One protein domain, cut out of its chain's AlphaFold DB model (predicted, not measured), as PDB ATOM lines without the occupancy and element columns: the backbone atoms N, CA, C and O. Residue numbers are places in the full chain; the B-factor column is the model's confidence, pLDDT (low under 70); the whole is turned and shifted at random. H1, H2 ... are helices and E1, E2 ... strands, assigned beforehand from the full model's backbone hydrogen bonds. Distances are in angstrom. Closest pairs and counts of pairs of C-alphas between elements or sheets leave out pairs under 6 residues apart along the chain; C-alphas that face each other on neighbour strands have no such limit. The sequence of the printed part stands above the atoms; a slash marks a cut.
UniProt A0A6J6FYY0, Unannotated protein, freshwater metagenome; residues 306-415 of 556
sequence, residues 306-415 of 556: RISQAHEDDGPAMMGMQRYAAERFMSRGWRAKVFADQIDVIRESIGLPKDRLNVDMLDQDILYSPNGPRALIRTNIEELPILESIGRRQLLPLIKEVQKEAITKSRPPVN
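Overview. This is residues 306 to 415 of the 556 residues of the protein "Unannotated protein" of freshwater metagenome (UniProt A0A6J6FYY0). The long helix H5 is the spine of an elongated, loose model: H2 packs across its residues 386 to 394 and H1 across its residues 398 to 402. H3, H4 and the loop between them make a small head at one end; near the other end lie H6 and the short strand E1, with residues 309 to 310 of E1 paired antiparallel with residues 414 to 415. The 110 printed residues hold six named helices and one named strand, in the order E1, H1 to H6, mostly helix; the radius of gyration of the C-alphas is 18.9 A and the spans are 59 by 30 by 21 A.

Along the chain. Find C-alpha 384 at (146.979, 174.988, 140.700), where H5, residues 384 to 405, begins; it is 31.1 A long and ends with C-alpha 405 at (135.074, 161.031, 165.866), with a kink of 32 degrees near residue 395. H2, residues 334 to 350, is 24.3 A long, and H1, residues 316 to 329, 19.7 A. Look for H4 at residues 373 to 380, 10.9 A, H3 at 359 to 363, 6.7 A, H6 at 407 to 410, 5.4 A, and E1 at 308 to 310, 6.9 A.

Arrangement. Start at H5, which touches H2 at a steep tilt of 49 degrees, opposite ways; the closest C-alphas, of Gln 342 and Ile 390, are 6.1 A apart. H5 touches H1 at 61 degrees, also steep and opposite ways, with C-alphas 325 and 402 6.0 A apart at the closest. H4 only just touches H2, with 3 pairs of C-alphas within 8 A, closest 346 and 380 at 6.6 A; they are about perpendicular at 83 degrees. H3 only just touches H4, again with 3 pairs, closest C-alphas 362 and 373 at 5.3 A. H6 touches H1, closest C-alphas 317 and 410 at 4.8 A. E1 is apart from H1 and pairs with no named strand. In H1, H2, H3 and H4 every O i to N i+4 pair is within hydrogen-bond range, and in H5 16 of 18; H6 is too short for such a pair, and its one O i to N i+3 pair is not within range.

Size, cuts and confidence. The C-alphas of Arg 306 and Tyr 368, the two farthest apart, are 62.5 A apart. The printed part has no cut and no long link. Its mean pLDDT is 86.0, and residue 370 is under 70.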
ATOM      1  N   ARG A 306     124.827 181.616 170.130       82.31
ATOM      2  CA  ARG A 306     126.258 181.715 170.432       82.31
ATOM      3  C   ARG A 306     126.979 180.695 169.569       82.31
ATOM      4  O   ARG A 306     126.564 179.540 169.518       82.31
ATOM      5  N   ILE A 307     128.033 181.129 168.894       83.50
ATOM      6  CA  ILE A 307     128.860 180.286 168.034       83.50
ATOM      7  C   ILE A 307     130.296 180.412 168.536       83.50
ATOM      8  O   ILE A 307     130.734 181.494 168.931       83.50
ATOM      9  N   SER A 308     131.014 179.298 168.554       81.25
ATOM     10  CA  SER A 308     132.427 179.258 168.909       81.25
ATOM     11  C   SER A 308     133.199 178.379 167.933       81.25
ATOM     12  O   SER A 308     132.627 177.514 167.264       81.25
ATOM     13  N   GLN A 309     134.499 178.635 167.842       79.81
ATOM     14  CA  GLN A 309     135.439 177.851 167.049       79.81
ATOM     15  C   GLN A 309     136.444 177.176 167.981       79.81
ATOM     16  O   GLN A 309     136.849 177.760 168.985       79.81
ATOM     17  N   ALA A 310     136.858 175.952 167.644       79.00
ATOM     18  CA  ALA A 310     138.003 175.317 168.285       79.00
ATOM     19  C   ALA A 310     139.240 176.212 168.137       79.00
ATOM     20  O   ALA A 310     139.540 176.663 167.034       79.00
ATOM     21  N   HIS A 311     139.944 176.461 169.235       79.69
ATOM     22  CA  HIS A 311     141.195 177.199 169.188       79.69
ATOM     23  C   HIS A 311     142.315 176.310 168.637       79.69
ATOM     24  O   HIS A 311     142.514 175.190 169.114       79.69
ATOM     25  N   GLU A 312     143.027 176.799 167.623       75.12
ATOM     26  CA  GLU A 312     144.053 176.054 166.885       75.12
ATOM     27  C   GLU A 312     145.446 176.179 167.525       75.12
ATOM     28  O   GLU A 312     146.418 176.509 166.856       75.12
ATOM     29  N   ASP A 313     145.539 175.888 168.822       75.81
ATOM     30  CA  ASP A 313     146.795 175.927 169.583       75.81
ATOM     31  C   ASP A 313     147.440 174.544 169.747       75.81
ATOM     32  O   ASP A 313     146.768 173.512 169.671       75.81
ATOM     33  N   ASP A 314     148.730 174.510 170.105       75.50
ATOM     34  CA  ASP A 314     149.519 173.303 170.427       75.50
ATOM     35  C   ASP A 314     149.116 172.627 171.764       75.50
ATOM     36  O   ASP A 314     149.910 171.985 172.458       75.50
ATOM     37  N   GLY A 315     147.850 172.745 172.160       80.94
ATOM     38  CA  GLY A 315     147.310 172.101 173.350       80.94
ATOM     39  C   GLY A 315     147.196 170.571 173.201       80.94
ATOM     40  O   GLY A 315     147.012 170.058 172.091       80.94
ATOM     41  N   PRO A 316     147.189 169.802 174.312       83.31
ATOM     42  CA  PRO A 316     147.080 168.338 174.275       83.31
ATOM     43  C   PRO A 316     145.848 167.816 173.518       83.31
ATOM     44  O   PRO A 316     145.913 166.786 172.845       83.31
ATOM     45  N   ALA A 317     144.725 168.534 173.602       81.50
ATOM     46  CA  ALA A 317     143.489 168.207 172.897       81.50
ATOM     47  C   ALA A 317     143.637 168.341 171.371       81.50
ATOM     48  O   ALA A 317     143.283 167.422 170.626       81.50
ATOM     49  N   MET A 318     144.213 169.448 170.899       83.19
ATOM     50  CA  MET A 318     144.466 169.672 169.475       83.19
ATOM     51  C   MET A 318     145.512 168.703 168.930       83.19
ATOM     52  O   MET A 318     145.280 168.099 167.884       83.19
ATOM     53  N   MET A 319     146.588 168.433 169.676       85.19
ATOM     54  CA  MET A 319     147.554 167.390 169.312       85.19
ATOM     55  C   MET A 319     146.900 166.005 169.203       85.19
ATOM     56  O   MET A 319     147.210 165.238 168.291       85.19
ATOM     57  N   GLY A 320     145.956 165.677 170.092       84.44
ATOM     58  CA  GLY A 320     145.174 164.441 170.011       84.44
ATOM     59  C   GLY A 320     144.335 164.354 168.732       84.44
ATOM     60  O   GLY A 320     144.310 163.312 168.074       84.44
ATOM     61  N   MET A 321     143.696 165.458 168.338       83.81
ATOM     62  CA  MET A 321     142.927 165.551 167.093       83.81
ATOM     63  C   MET A 321     143.823 165.466 165.851       83.81
ATOM     64  O   MET A 321     143.505 164.719 164.926       83.81
ATOM     65  N   GLN A 322     144.967 166.156 165.850       86.12
ATOM     66  CA  GLN A 322     145.971 166.078 164.787       86.12
ATOM     67  C   GLN A 322     146.518 164.657 164.642       86.12
ATOM     68  O   GLN A 322     146.596 164.138 163.531       86.12
ATOM     69  N   ARG A 323     146.834 163.984 165.756       87.06
ATOM     70  CA  ARG A 323     147.292 162.590 165.750       87.06
ATOM     71  C   ARG A 323     146.234 161.652 165.181       87.06
ATOM     72  O   ARG A 323     146.567 160.804 164.357       87.06
ATOM     73  N   TYR A 324     144.972 161.824 165.574       87.81
ATOM     74  CA  TYR A 324     143.865 161.038 165.032       87.81
ATOM     75  C   TYR A 324     143.703 161.255 163.518       87.81
ATOM     76  O   TYR A 324     143.592 160.293 162.755       87.81
ATOM     77  N   ALA A 325     143.741 162.512 163.063       87.00
ATOM     78  CA  ALA A 325     143.688 162.849 161.643       87.00
ATOM     79  C   ALA A 325     144.871 162.241 160.872       87.00
ATOM     80  O   ALA A 325     144.683 161.663 159.801       87.00
ATOM     81  N   ALA A 326     146.076 162.305 161.443       87.12
ATOM     82  CA  ALA A 326     147.280 161.736 160.859       87.12
ATOM     83  C   ALA A 326     147.206 160.203 160.762       87.12
ATOM     84  O   ALA A 326     147.537 159.654 159.715       87.12
ATOM     85  N   GLU A 327     146.726 159.500 161.793       88.25
ATOM     86  CA  GLU A 327     146.528 158.041 161.762       88.25
ATOM     87  C   GLU A 327     145.520 157.615 160.687       88.25
ATOM     88  O   GLU A 327     145.731 156.612 160.002       88.25
ATOM     89  N   ARG A 328     144.443 158.387 160.493       86.81
ATOM     90  CA  ARG A 328     143.465 158.119 159.428       86.81
ATOM     91  C   ARG A 328     144.003 158.400 158.040       86.81
ATOM     92  O   ARG A 328     143.740 157.631 157.116       86.81
ATOM     93  N   PHE A 329     144.782 159.461 157.903       85.06
ATOM     94  CA  PHE A 329     145.387 159.816 156.634       85.06
ATOM     95  C   PHE A 329     146.500 158.833 156.227       85.06
ATOM     96  O   PHE A 329     146.509 158.324 155.104       85.06
ATOM     97  N   MET A 330     147.408 158.498 157.149       84.12
ATOM     98  CA  MET A 330     148.598 157.665 156.918       84.12
ATOM     99  C   MET A 330     148.294 156.157 156.864       84.12
ATOM    100  O   MET A 330     149.013 155.329 157.424       84.12
ATOM    101  N   SER A 331     147.242 155.774 156.146       84.88
ATOM    102  CA  SER A 331     146.912 154.373 155.886       84.88
ATOM    103  C   SER A 331     147.862 153.742 154.859       84.88
ATOM    104  O   SER A 331     148.410 154.402 153.973       84.88
ATOM    105  N   ARG A 332     148.089 152.427 154.946       88.38
ATOM    106  CA  ARG A 332     148.946 151.728 153.975       88.38
ATOM    107  C   ARG A 332     148.378 151.894 152.559       88.38
ATOM    108  O   ARG A 332     147.229 151.554 152.311       88.38
ATOM    109  N   GLY A 333     149.209 152.370 151.632       87.56
ATOM    110  CA  GLY A 333     148.819 152.578 150.232       87.56
ATOM    111  C   GLY A 333     148.227 153.955 149.921       87.56
ATOM    112  O   GLY A 333     147.871 154.193 148.769       87.56
ATOM    113  N   TRP A 334     148.178 154.883 150.888       87.31
ATOM    114  CA  TRP A 334     147.622 156.225 150.674       87.31
ATOM    115  C   TRP A 334     148.252 156.953 149.475       87.31
ATOM    116  O   TRP A 334     147.535 157.557 148.690       87.31
ATOM    117  N   ARG A 335     149.571 156.830 149.266       88.56
ATOM    118  CA  ARG A 335     150.275 157.470 148.137       88.56
ATOM    119  C   ARG A 335     149.822 156.951 146.775       88.56
ATOM    120  O   ARG A 335     149.620 157.740 145.865       88.56
ATOM    121  N   ALA A 336     149.642 155.637 146.645       90.00
ATOM    122  CA  ALA A 336     149.176 155.033 145.399       90.00
ATOM    123  C   ALA A 336     147.732 155.452 145.097       90.00
ATOM    124  O   ALA A 336     147.406 155.777 143.959       90.00
ATOM    125  N   LYS A 337     146.888 155.514 146.136       88.94
ATOM    126  CA  LYS A 337     145.521 156.029 146.021       88.94
ATOM    127  C   LYS A 337     145.513 157.493 145.576       88.94
ATOM    128  O   LYS A 337     144.810 157.829 144.636       88.94
ATOM    129  N   VAL A 338     146.329 158.333 146.210       90.25
ATOM    130  CA  VAL A 338     146.469 159.748 145.845       90.25
ATOM    131  C   VAL A 338     146.926 159.893 144.402       90.25
ATOM    132  O   VAL A 338     146.331 160.675 143.678       90.25
ATOM    133  N   PHE A 339     147.926 159.131 143.963       92.50
ATOM    134  CA  PHE A 339     148.389 159.171 142.578       92.50
ATOM    135  C   PHE A 339     147.290 158.768 141.580       92.50
ATOM    136  O   PHE A 339     147.093 159.441 140.571       92.50
ATOM    137  N   ALA A 340     146.512 157.726 141.886       91.75
ATOM    138  CA  ALA A 340     145.352 157.360 141.075       91.75
ATOM    139  C   ALA A 340     144.291 158.477 141.055       91.75
ATOM    140  O   ALA A 340     143.770 158.814 139.994       91.75
ATOM    141  N   ASP A 341     144.028 159.106 142.205       91.00
ATOM    142  CA  ASP A 341     143.109 160.240 142.314       91.00
ATOM    143  C   ASP A 341     143.617 161.469 141.535       91.00
ATOM    144  O   ASP A 341     142.808 162.178 140.940       91.00
ATOM    145  N   GLN A 342     144.933 161.710 141.483       92.50
ATOM    146  CA  GLN A 342     145.540 162.757 140.650       92.50
ATOM    147  C   GLN A 342     145.255 162.513 139.168       92.50
ATOM    148  O   GLN A 342     144.785 163.417 138.480       92.50
ATOM    149  N   ILE A 343     145.484 161.288 138.689       93.50
ATOM    150  CA  ILE A 343     145.197 160.901 137.302       93.50
ATOM    151  C   ILE A 343     143.706 161.067 136.999       93.50
ATOM    152  O   ILE A 343     143.349 161.614 135.959       93.50
ATOM    153  N   ASP A 344     142.831 160.649 137.915       93.50
ATOM    154  CA  ASP A 344     141.383 160.783 137.755       93.50
ATOM    155  C   ASP A 344     140.929 162.248 137.688       93.50
ATOM    156  O   ASP A 344     140.080 162.580 136.860       93.50
ATOM    157  N   VAL A 345     141.487 163.125 138.526       93.62
ATOM    158  CA  VAL A 345     141.182 164.563 138.506       93.62
ATOM    159  C   VAL A 345     141.682 165.214 137.218       93.62
ATOM    160  O   VAL A 345     140.925 165.951 136.591       93.62
ATOM    161  N   ILE A 346     142.920 164.926 136.800       93.44
ATOM    162  CA  ILE A 346     143.486 165.453 135.548       93.44
ATOM    163  C   ILE A 346     142.661 164.970 134.350       93.44
ATOM    164  O   ILE A 346     142.348 165.725 133.435       93.44
ATOM    165  N   ARG A 347     142.245 163.703 134.357       94.44
ATOM    166  CA  ARG A 347     141.351 163.170 133.330       94.44
ATOM    167  C   ARG A 347     140.038 163.946 133.273       94.44
ATOM    168  O   ARG A 347     139.577 164.276 132.182       94.44
ATOM    169  N   GLU A 348     139.421 164.186 134.425       93.19
ATOM    170  CA  GLU A 348     138.151 164.906 134.521       93.19
ATOM    171  C   GLU A 348     138.281 166.372 134.099       93.19
ATOM    172  O   GLU A 348     137.379 166.872 133.429       93.19
ATOM    173  N   SER A 349     139.395 167.044 134.415       92.00
ATOM    174  CA  SER A 349     139.630 168.433 133.996       92.00
ATOM    175  C   SER A 349     139.819 168.565 132.483       92.00
ATOM    176  O   SER A 349     139.336 169.529 131.894       92.00
ATOM    177  N   ILE A 350     140.458 167.579 131.843       90.50
ATOM    178  CA  ILE A 350     140.657 167.533 130.384       90.50
ATOM    179  C   ILE A 350     139.407 166.991 129.655       90.50
ATOM    180  O   ILE A 350     139.264 167.150 128.445       90.50
ATOM    181  N   GLY A 351     138.467 166.365 130.373       91.19
ATOM    182  CA  GLY A 351     137.237 165.806 129.800       91.19
ATOM    183  C   GLY A 351     137.434 164.473 129.069       91.19
ATOM    184  O   GLY A 351     136.686 164.155 128.142       91.19
ATOM    185  N   LEU A 352     138.437 163.683 129.461       91.38
ATOM    186  CA  LEU A 352     138.735 162.386 128.847       91.38
ATOM    187  C   LEU A 352     137.947 161.233 129.506       91.38
ATOM    188  O   LEU A 352     137.684 161.255 130.710       91.38
ATOM    189  N   PRO A 353     137.580 160.176 128.757       90.25
ATOM    190  CA  PRO A 353     136.967 158.981 129.336       90.25
ATOM    191  C   PRO A 353     137.998 158.134 130.102       90.25
ATOM    192  O   PRO A 353     139.198 158.192 129.823       90.25
ATOM    193  N   LYS A 354     137.531 157.306 131.053       87.81
ATOM    194  CA  LYS A 354     138.397 156.476 131.922       87.81
ATOM    195  C   LYS A 354     139.322 155.531 131.152       87.81
ATOM    196  O   LYS A 354     140.436 155.275 131.597       87.81
ATOM    197  N   ASP A 355     138.879 155.070 129.989       87.44
ATOM    198  CA  ASP A 355     139.630 154.132 129.151       87.44
ATOM    199  C   ASP A 355     140.825 154.789 128.445       87.44
ATOM    200  O   ASP A 355     141.713 154.094 127.964       87.44
ATOM    201  N   ARG A 356     140.858 156.128 128.361       86.00
ATOM    202  CA  ARG A 356     141.924 156.882 127.677       86.00
ATOM    203  C   ARG A 356     143.029 157.360 128.610       86.00
ATOM    204  O   ARG A 356     144.141 157.581 128.144       86.00
ATOM    205  N   LEU A 357     142.726 157.551 129.893       89.69
ATOM    206  CA  LEU A 357     143.686 158.036 130.880       89.69
ATOM    207  C   LEU A 357     143.439 157.351 132.227       89.69
ATOM    208  O   LEU A 357     142.506 157.685 132.961       89.69
ATOM    209  N   ASN A 358     144.282 156.366 132.512       89.94
ATOM    210  CA  ASN A 358     144.354 155.615 133.759       89.94
ATOM    211  C   ASN A 358     145.813 155.167 133.983       89.94
ATOM    212  O   ASN A 358     146.657 155.377 133.113       89.94
ATOM    213  N   VAL A 359     146.106 154.557 135.134       88.75
ATOM    214  CA  VAL A 359     147.469 154.106 135.479       88.75
ATOM    215  C   VAL A 359     148.034 153.140 134.427       88.75
ATOM    216  O   VAL A 359     149.168 153.317 133.996       88.75
ATOM    217  N   ASP A 360     147.234 152.188 133.945       88.94
ATOM    218  CA  ASP A 360     147.674 151.190 132.960       88.94
ATOM    219  C   ASP A 360     148.020 151.826 131.601       88.94
ATOM    220  O   ASP A 360     148.947 151.401 130.914       88.94
ATOM    221  N   MET A 361     147.307 152.887 131.216       89.31
ATOM    222  CA  MET A 361     147.559 153.638 129.984       89.31
ATOM    223  C   MET A 361     148.834 154.480 130.070       89.31
ATOM    224  O   MET A 361     149.452 154.729 129.039       89.31
ATOM    225  N   LEU A 362     149.257 154.903 131.269       88.88
ATOM    226  CA  LEU A 362     150.570 155.534 131.450       88.88
ATOM    227  C   LEU A 362     151.706 154.525 131.214       88.88
ATOM    228  O   LEU A 362     152.734 154.896 130.648       88.88
ATOM    229  N   ASP A 363     151.522 153.266 131.623       85.62
ATOM    230  CA  ASP A 363     152.509 152.195 131.421       85.62
ATOM    231  C   ASP A 363     152.612 151.767 129.952       85.62
ATOM    232  O   ASP A 363     153.702 151.466 129.464       85.62
ATOM    233  N   GLN A 364     151.489 151.764 129.233       87.06
ATOM    234  CA  GLN A 364     151.421 151.393 127.814       87.06
ATOM    235  C   GLN A 364     151.770 152.542 126.856       87.06
ATOM    236  O   GLN A 364     151.773 152.349 125.638       87.06
ATOM    237  N   ASP A 365     152.048 153.737 127.377       86.81
ATOM    238  CA  ASP A 365     152.308 154.913 126.557       86.81
ATOM    239  C   ASP A 365     153.603 154.769 125.737       86.81
ATOM    240  O   ASP A 365     154.632 154.261 126.199       86.81
ATOM    241  N   ILE A 366     153.579 155.283 124.510       82.75
ATOM    242  CA  ILE A 366     154.702 155.248 123.569       82.75
ATOM    243  C   ILE A 366     155.395 156.612 123.524       82.75
ATOM    244  O   ILE A 366     154.752 157.656 123.541       82.75
ATOM    245  N   LEU A 367     156.727 156.608 123.434       70.06
ATOM    246  CA  LEU A 367     157.558 157.808 123.617       70.06
ATOM    247  C   LEU A 367     157.232 158.975 122.662       70.06
ATOM    248  O   LEU A 367     157.409 160.134 123.009       70.06
ATOM    249  N   TYR A 368     156.788 158.681 121.442       71.06
ATOM    250  CA  TYR A 368     156.578 159.674 120.382       71.06
ATOM    251  C   TYR A 368     155.109 160.076 120.208       71.06
ATOM    252  O   TYR A 368     154.765 160.674 119.192       71.06
ATOM    253  N   SER A 369     154.233 159.759 121.168       76.44
ATOM    254  CA  SER A 369     152.855 160.253 121.149       76.44
ATOM    255  C   SER A 369     152.814 161.695 121.678       76.44
ATOM    256  O   SER A 369     152.951 161.897 122.885       76.44
ATOM    257  N   PRO A 370     152.607 162.724 120.827       68.81
ATOM    258  CA  PRO A 370     152.624 164.124 121.266       68.81
ATOM    259  C   PRO A 370     151.513 164.455 122.278       68.81
ATOM    260  O   PRO A 370     151.644 165.413 123.029       68.81
ATOM    261  N   ASN A 371     150.458 163.632 122.331       79.62
ATOM    262  CA  ASN A 371     149.356 163.715 123.293       79.62
ATOM    263  C   ASN A 371     149.203 162.400 124.084       79.62
ATOM    264  O   ASN A 371     148.087 161.966 124.373       79.62
ATOM    265  N   GLY A 372     150.321 161.722 124.366       86.38
ATOM    266  CA  GLY A 372     150.336 160.491 125.154       86.38
ATOM    267  C   GLY A 372     149.874 160.712 126.602       86.38
ATOM    268  O   GLY A 372     150.024 161.820 127.132       86.38
ATOM    269  N   PRO A 373     149.321 159.683 127.270       90.25
ATOM    270  CA  PRO A 373     148.943 159.738 128.680       90.25
ATOM    271  C   PRO A 373     150.006 160.349 129.605       90.25
ATOM    272  O   PRO A 373     149.663 161.189 130.437       90.25
ATOM    273  N   ARG A 374     151.295 160.009 129.447       90.25
ATOM    274  CA  ARG A 374     152.365 160.568 130.298       90.25
ATOM    275  C   ARG A 374     152.591 162.051 130.032       90.25
ATOM    276  O   ARG A 374     152.744 162.822 130.979       90.25
ATOM    277  N   ALA A 375     152.561 162.466 128.766       87.69
ATOM    278  CA  ALA A 375     152.702 163.869 128.388       87.69
ATOM    279  C   ALA A 375     151.550 164.720 128.949       87.69
ATOM    280  O   ALA A 375     151.799 165.786 129.511       87.69
ATOM    281  N   LEU A 376     150.311 164.218 128.867       90.25
ATOM    282  CA  LEU A 376     149.128 164.882 129.420       90.25
ATOM    283  C   LEU A 376     149.233 165.058 130.935       90.25
ATOM    284  O   LEU A 376     149.012 166.160 131.434       90.25
ATOM    285  N   ILE A 377     149.613 164.006 131.666       91.56
ATOM    286  CA  ILE A 377     149.809 164.103 133.118       91.56
ATOM    287  C   ILE A 377     150.923 165.094 133.438       91.56
ATOM    288  O   ILE A 377     150.710 165.984 134.252       91.56
ATOM    289  N   ARG A 378     152.077 165.009 132.770       88.75
ATOM    290  CA  ARG A 378     153.216 165.900 133.026       88.75
ATOM    291  C   ARG A 378     152.857 167.380 132.877       88.75
ATOM    292  O   ARG A 378     153.275 168.175 133.705       88.75
ATOM    293  N   THR A 379     152.088 167.747 131.853       89.31
ATOM    294  CA  THR A 379     151.691 169.148 131.631       89.31
ATOM    295  C   THR A 379     150.705 169.651 132.689       89.31
ATOM    296  O   THR A 379     150.734 170.827 133.033       89.31
ATOM    297  N   ASN A 380     149.853 168.774 133.225       90.81
ATOM    298  CA  ASN A 380     148.728 169.163 134.079       90.81
ATOM    299  C   ASN A 380     148.966 168.908 135.582       90.81
ATOM    300  O   ASN A 380     148.256 169.458 136.419       90.81
ATOM    301  N   ILE A 381     149.947 168.078 135.958       90.19
ATOM    302  CA  ILE A 381     150.168 167.654 137.355       90.19
ATOM    303  C   ILE A 381     150.546 168.811 138.290       90.19
ATOM    304  O   ILE A 381     150.324 168.717 139.493       90.19
ATOM    305  N   GLU A 382     151.083 169.905 137.748       90.44
ATOM    306  CA  GLU A 382     151.470 171.097 138.509       90.44
ATOM    307  C   GLU A 382     150.406 172.203 138.512       90.44
ATOM    308  O   GLU A 382     150.560 173.210 139.210       90.44
ATOM    309  N   GLU A 383     149.323 172.051 137.746       92.75
ATOM    310  CA  GLU A 383     148.319 173.102 137.644       92.75
ATOM    311  C   GLU A 383     147.612 173.320 138.986       92.75
ATOM    312  O   GLU A 383     147.026 172.413 139.582       92.75
ATOM    313  N   LEU A 384     147.612 174.572 139.447       90.94
ATOM    314  CA  LEU A 384     146.979 174.988 140.700       90.94
ATOM    315  C   LEU A 384     145.522 174.517 140.861       90.94
ATOM    316  O   LEU A 384     145.227 173.915 141.898       90.94
ATOM    317  N   PRO A 385     144.603 174.727 139.893       91.44
ATOM    318  CA  PRO A 385     143.216 174.284 140.053       91.44
ATOM    319  C   PRO A 385     143.097 172.757 140.185       91.44
ATOM    320  O   PRO A 385     142.239 172.254 140.917       91.44
ATOM    321  N   ILE A 386     143.983 172.013 139.523       92.00
ATOM    322  CA  ILE A 386     144.047 170.553 139.598       92.00
ATOM    323  C   ILE A 386     144.525 170.136 140.990       92.00
ATOM    324  O   ILE A 386     143.818 169.405 141.683       92.00
ATOM    325  N   LEU A 387     145.647 170.680 141.465       92.25
ATOM    326  CA  LEU A 387     146.179 170.404 142.804       92.25
ATOM    327  C   LEU A 387     145.175 170.718 143.921       92.25
ATOM    328  O   LEU A 387     145.069 169.960 144.886       92.25
ATOM    329  N   GLU A 388     144.407 171.798 143.797       92.25
ATOM    330  CA  GLU A 388     143.360 172.154 144.760       92.25
ATOM    331  C   GLU A 388     142.170 171.194 144.739       92.25
ATOM    332  O   GLU A 388     141.620 170.843 145.786       92.25
ATOM    333  N   SER A 389     141.754 170.749 143.553       91.75
ATOM    334  CA  SER A 389     140.652 169.794 143.428       91.75
ATOM    335  C   SER A 389     141.032 168.399 143.941       91.75
ATOM    336  O   SER A 389     140.204 167.755 144.595       91.75
ATOM    337  N   ILE A 390     142.294 167.979 143.776       91.94
ATOM    338  CA  ILE A 390     142.851 166.784 144.433       91.94
ATOM    339  C   ILE A 390     142.814 166.962 145.953       91.94
ATOM    340  O   ILE A 390     142.303 166.092 146.661       91.94
ATOM    341  N   GLY A 391     143.283 168.109 146.457       90.19
ATOM    342  CA  GLY A 391     143.254 168.431 147.885       90.19
ATOM    343  C   GLY A 391     141.841 168.330 148.453       90.19
ATOM    344  O   GLY A 391     141.615 167.677 149.470       90.19
ATOM    345  N   ARG A 392     140.849 168.863 147.734       89.75
ATOM    346  CA  ARG A 392     139.434 168.745 148.100       89.75
ATOM    347  C   ARG A 392     138.931 167.306 148.123       89.75
ATOM    348  O   ARG A 392     138.198 166.942 149.045       89.75
ATOM    349  N   ARG A 393     139.309 166.493 147.136       90.44
ATOM    350  CA  ARG A 393     138.922 165.077 147.048       90.44
ATOM    351  C   ARG A 393     139.474 164.264 148.224       90.44
ATOM    352  O   ARG A 393     138.746 163.427 148.752       90.44
ATOM    353  N   GLN A 394     140.699 164.549 148.667       88.12
ATOM    354  CA  GLN A 394     141.327 163.860 149.802       88.12
ATOM    355  C   GLN A 394     140.840 164.367 151.162       88.12
ATOM    356  O   GLN A 394     140.564 163.576 152.063       88.12
ATOM    357  N   LEU A 395     140.725 165.687 151.322       87.19
ATOM    358  CA  LEU A 395     140.477 166.296 152.626       87.19
ATOM    359  C   LEU A 395     139.011 166.263 153.034       87.19
ATOM    360  O   LEU A 395     138.739 166.079 154.211       87.19
ATOM    361  N   LEU A 396     138.047 166.399 152.118       86.44
ATOM    362  CA  LEU A 396     136.631 166.431 152.512       86.44
ATOM    363  C   LEU A 396     136.159 165.158 153.240       86.44
ATOM    364  O   LEU A 396     135.466 165.293 154.252       86.44
ATOM    365  N   PRO A 397     136.495 163.936 152.780       86.69
ATOM    366  CA  PRO A 397     136.187 162.723 153.532       86.69
ATOM    367  C   PRO A 397     136.888 162.702 154.892       86.69
ATOM    368  O   PRO A 397     136.246 162.409 155.897       86.69
ATOM    369  N   LEU A 398     138.169 163.085 154.934       86.50
ATOM    370  CA  LEU A 398     138.959 163.105 156.163       86.50
ATOM    371  C   LEU A 398     138.391 164.094 157.187       86.50
ATOM    372  O   LEU A 398     138.195 163.726 158.338       86.50
ATOM    373  N   ILE A 399     138.058 165.319 156.774       83.75
ATOM    374  CA  ILE A 399     137.433 166.345 157.617       83.75
ATOM    375  C   ILE A 399     136.133 165.803 158.202       83.75
ATOM    376  O   ILE A 399     135.931 165.880 159.410       83.75
ATOM    377  N   LYS A 400     135.280 165.193 157.370       83.12
ATOM    378  CA  LYS A 400     134.030 164.589 157.839       83.12
ATOM    379  C   LYS A 400     134.276 163.484 158.855       83.12
ATOM    380  O   LYS A 400     133.524 163.396 159.811       83.12
ATOM    381  N   GLU A 401     135.282 162.636 158.678       83.31
ATOM    382  CA  GLU A 401     135.599 161.567 159.635       83.31
ATOM    383  C   GLU A 401     136.198 162.102 160.941       83.31
ATOM    384  O   GLU A 401     135.803 161.674 162.026       83.31
ATOM    385  N   VAL A 402     137.107 163.073 160.851       83.38
ATOM    386  CA  VAL A 402     137.760 163.699 162.006       83.38
ATOM    387  C   VAL A 402     136.747 164.506 162.819       83.38
ATOM    388  O   VAL A 402     136.677 164.330 164.032       83.38
ATOM    389  N   GLN A 403     135.900 165.322 162.185       77.81
ATOM    390  CA  GLN A 403     134.839 166.064 162.881       77.81
ATOM    391  C   GLN A 403     133.887 165.133 163.637       77.81
ATOM    392  O   GLN A 403     133.420 165.438 164.726       77.81
ATOM    393  N   LYS A 404     133.644 163.958 163.065       77.19
ATOM    394  CA  LYS A 404     132.682 162.973 163.544       77.19
ATOM    395  C   LYS A 404     133.177 162.132 164.723       77.19
ATOM    396  O   LYS A 404     132.356 161.603 165.466       77.19
ATOM    397  N   GLU A 405     134.490 161.945 164.867       78.25
ATOM    398  CA  GLU A 405     135.074 161.031 165.866       78.25
ATOM    399  C   GLU A 405     136.137 161.662 166.765       78.25
ATOM    400  O   GLU A 405     136.320 161.199 167.890       78.25
ATOM    401  N   ALA A 406     136.864 162.667 166.277       75.12
ATOM    402  CA  ALA A 406     137.930 163.313 167.030       75.12
ATOM    403  C   ALA A 406     137.381 164.434 167.913       75.12
ATOM    404  O   ALA A 406     137.702 164.449 169.095       75.12
ATOM    405  N   ILE A 407     136.501 165.301 167.389       73.12
ATOM    406  CA  ILE A 407     135.932 166.434 168.150       73.12
ATOM    407  C   ILE A 407     135.248 165.956 169.435       73.12
ATOM    408  O   ILE A 407     135.479 166.516 170.505       73.12
ATOM    409  N   THR A 408     134.476 164.868 169.361       72.56
ATOM    410  CA  THR A 408     133.771 164.302 170.521       72.56
ATOM    411  C   THR A 408     134.713 163.762 171.600       72.56
ATOM    412  O   THR A 408     134.320 163.713 172.767       72.56
ATOM    413  N   LYS A 409     135.951 163.392 171.239       77.19
ATOM    414  CA  LYS A 409     136.962 162.822 172.144       77.19
ATOM    415  C   LYS A 409     137.960 163.852 172.663       77.19
ATOM    416  O   LYS A 409     138.301 163.805 173.838       77.19
ATOM    417  N   SER A 410     138.466 164.729 171.796       79.06
ATOM    418  CA  SER A 410     139.541 165.665 172.134       79.06
ATOM    419  C   SER A 410     139.036 166.949 172.777       79.06
ATOM    420  O   SER A 410     139.701 167.439 173.683       79.06
ATOM    421  N   ARG A 411     137.876 167.467 172.337       82.75
ATOM    422  CA  ARG A 411     137.194 168.654 172.889       82.75
ATOM    423  C   ARG A 411     138.166 169.810 173.202       82.75
ATOM    424  O   ARG A 411     138.341 170.159 174.373       82.75
ATOM    425  N   PRO A 412     138.835 170.377 172.182       84.00
ATOM    426  CA  PRO A 412     139.771 171.481 172.383       84.00
ATOM    427  C   PRO A 412     139.080 172.699 173.017       84.00
ATOM    428  O   PRO A 412     137.862 172.825 172.922       84.00
ATOM    429  N   PRO A 413     139.811 173.606 173.682       84.19
ATOM    430  CA  PRO A 413     139.224 174.863 174.137       84.19
ATOM    431  C   PRO A 413     138.658 175.650 172.948       84.19
ATOM    432  O   PRO A 413     139.124 175.507 171.814       84.19
ATOM    433  N   VAL A 414     137.631 176.458 173.205       85.06
ATOM    434  CA  VAL A 414     136.930 177.218 172.170       85.06
ATOM    435  C   VAL A 414     137.050 178.717 172.386       85.06
ATOM    436  O   VAL A 414     136.993 179.210 173.514       85.06
ATOM    437  N   ASN A 415     137.131 179.430 171.267       82.00
ATOM    438  CA  ASN A 415     136.998 180.873 171.196       82.00
ATOM    439  C   ASN A 415     135.567 181.212 170.793       82.00
ATOM    440  O   ASN A 415     135.102 180.859 169.707       82.00
TER     441      ASN A 415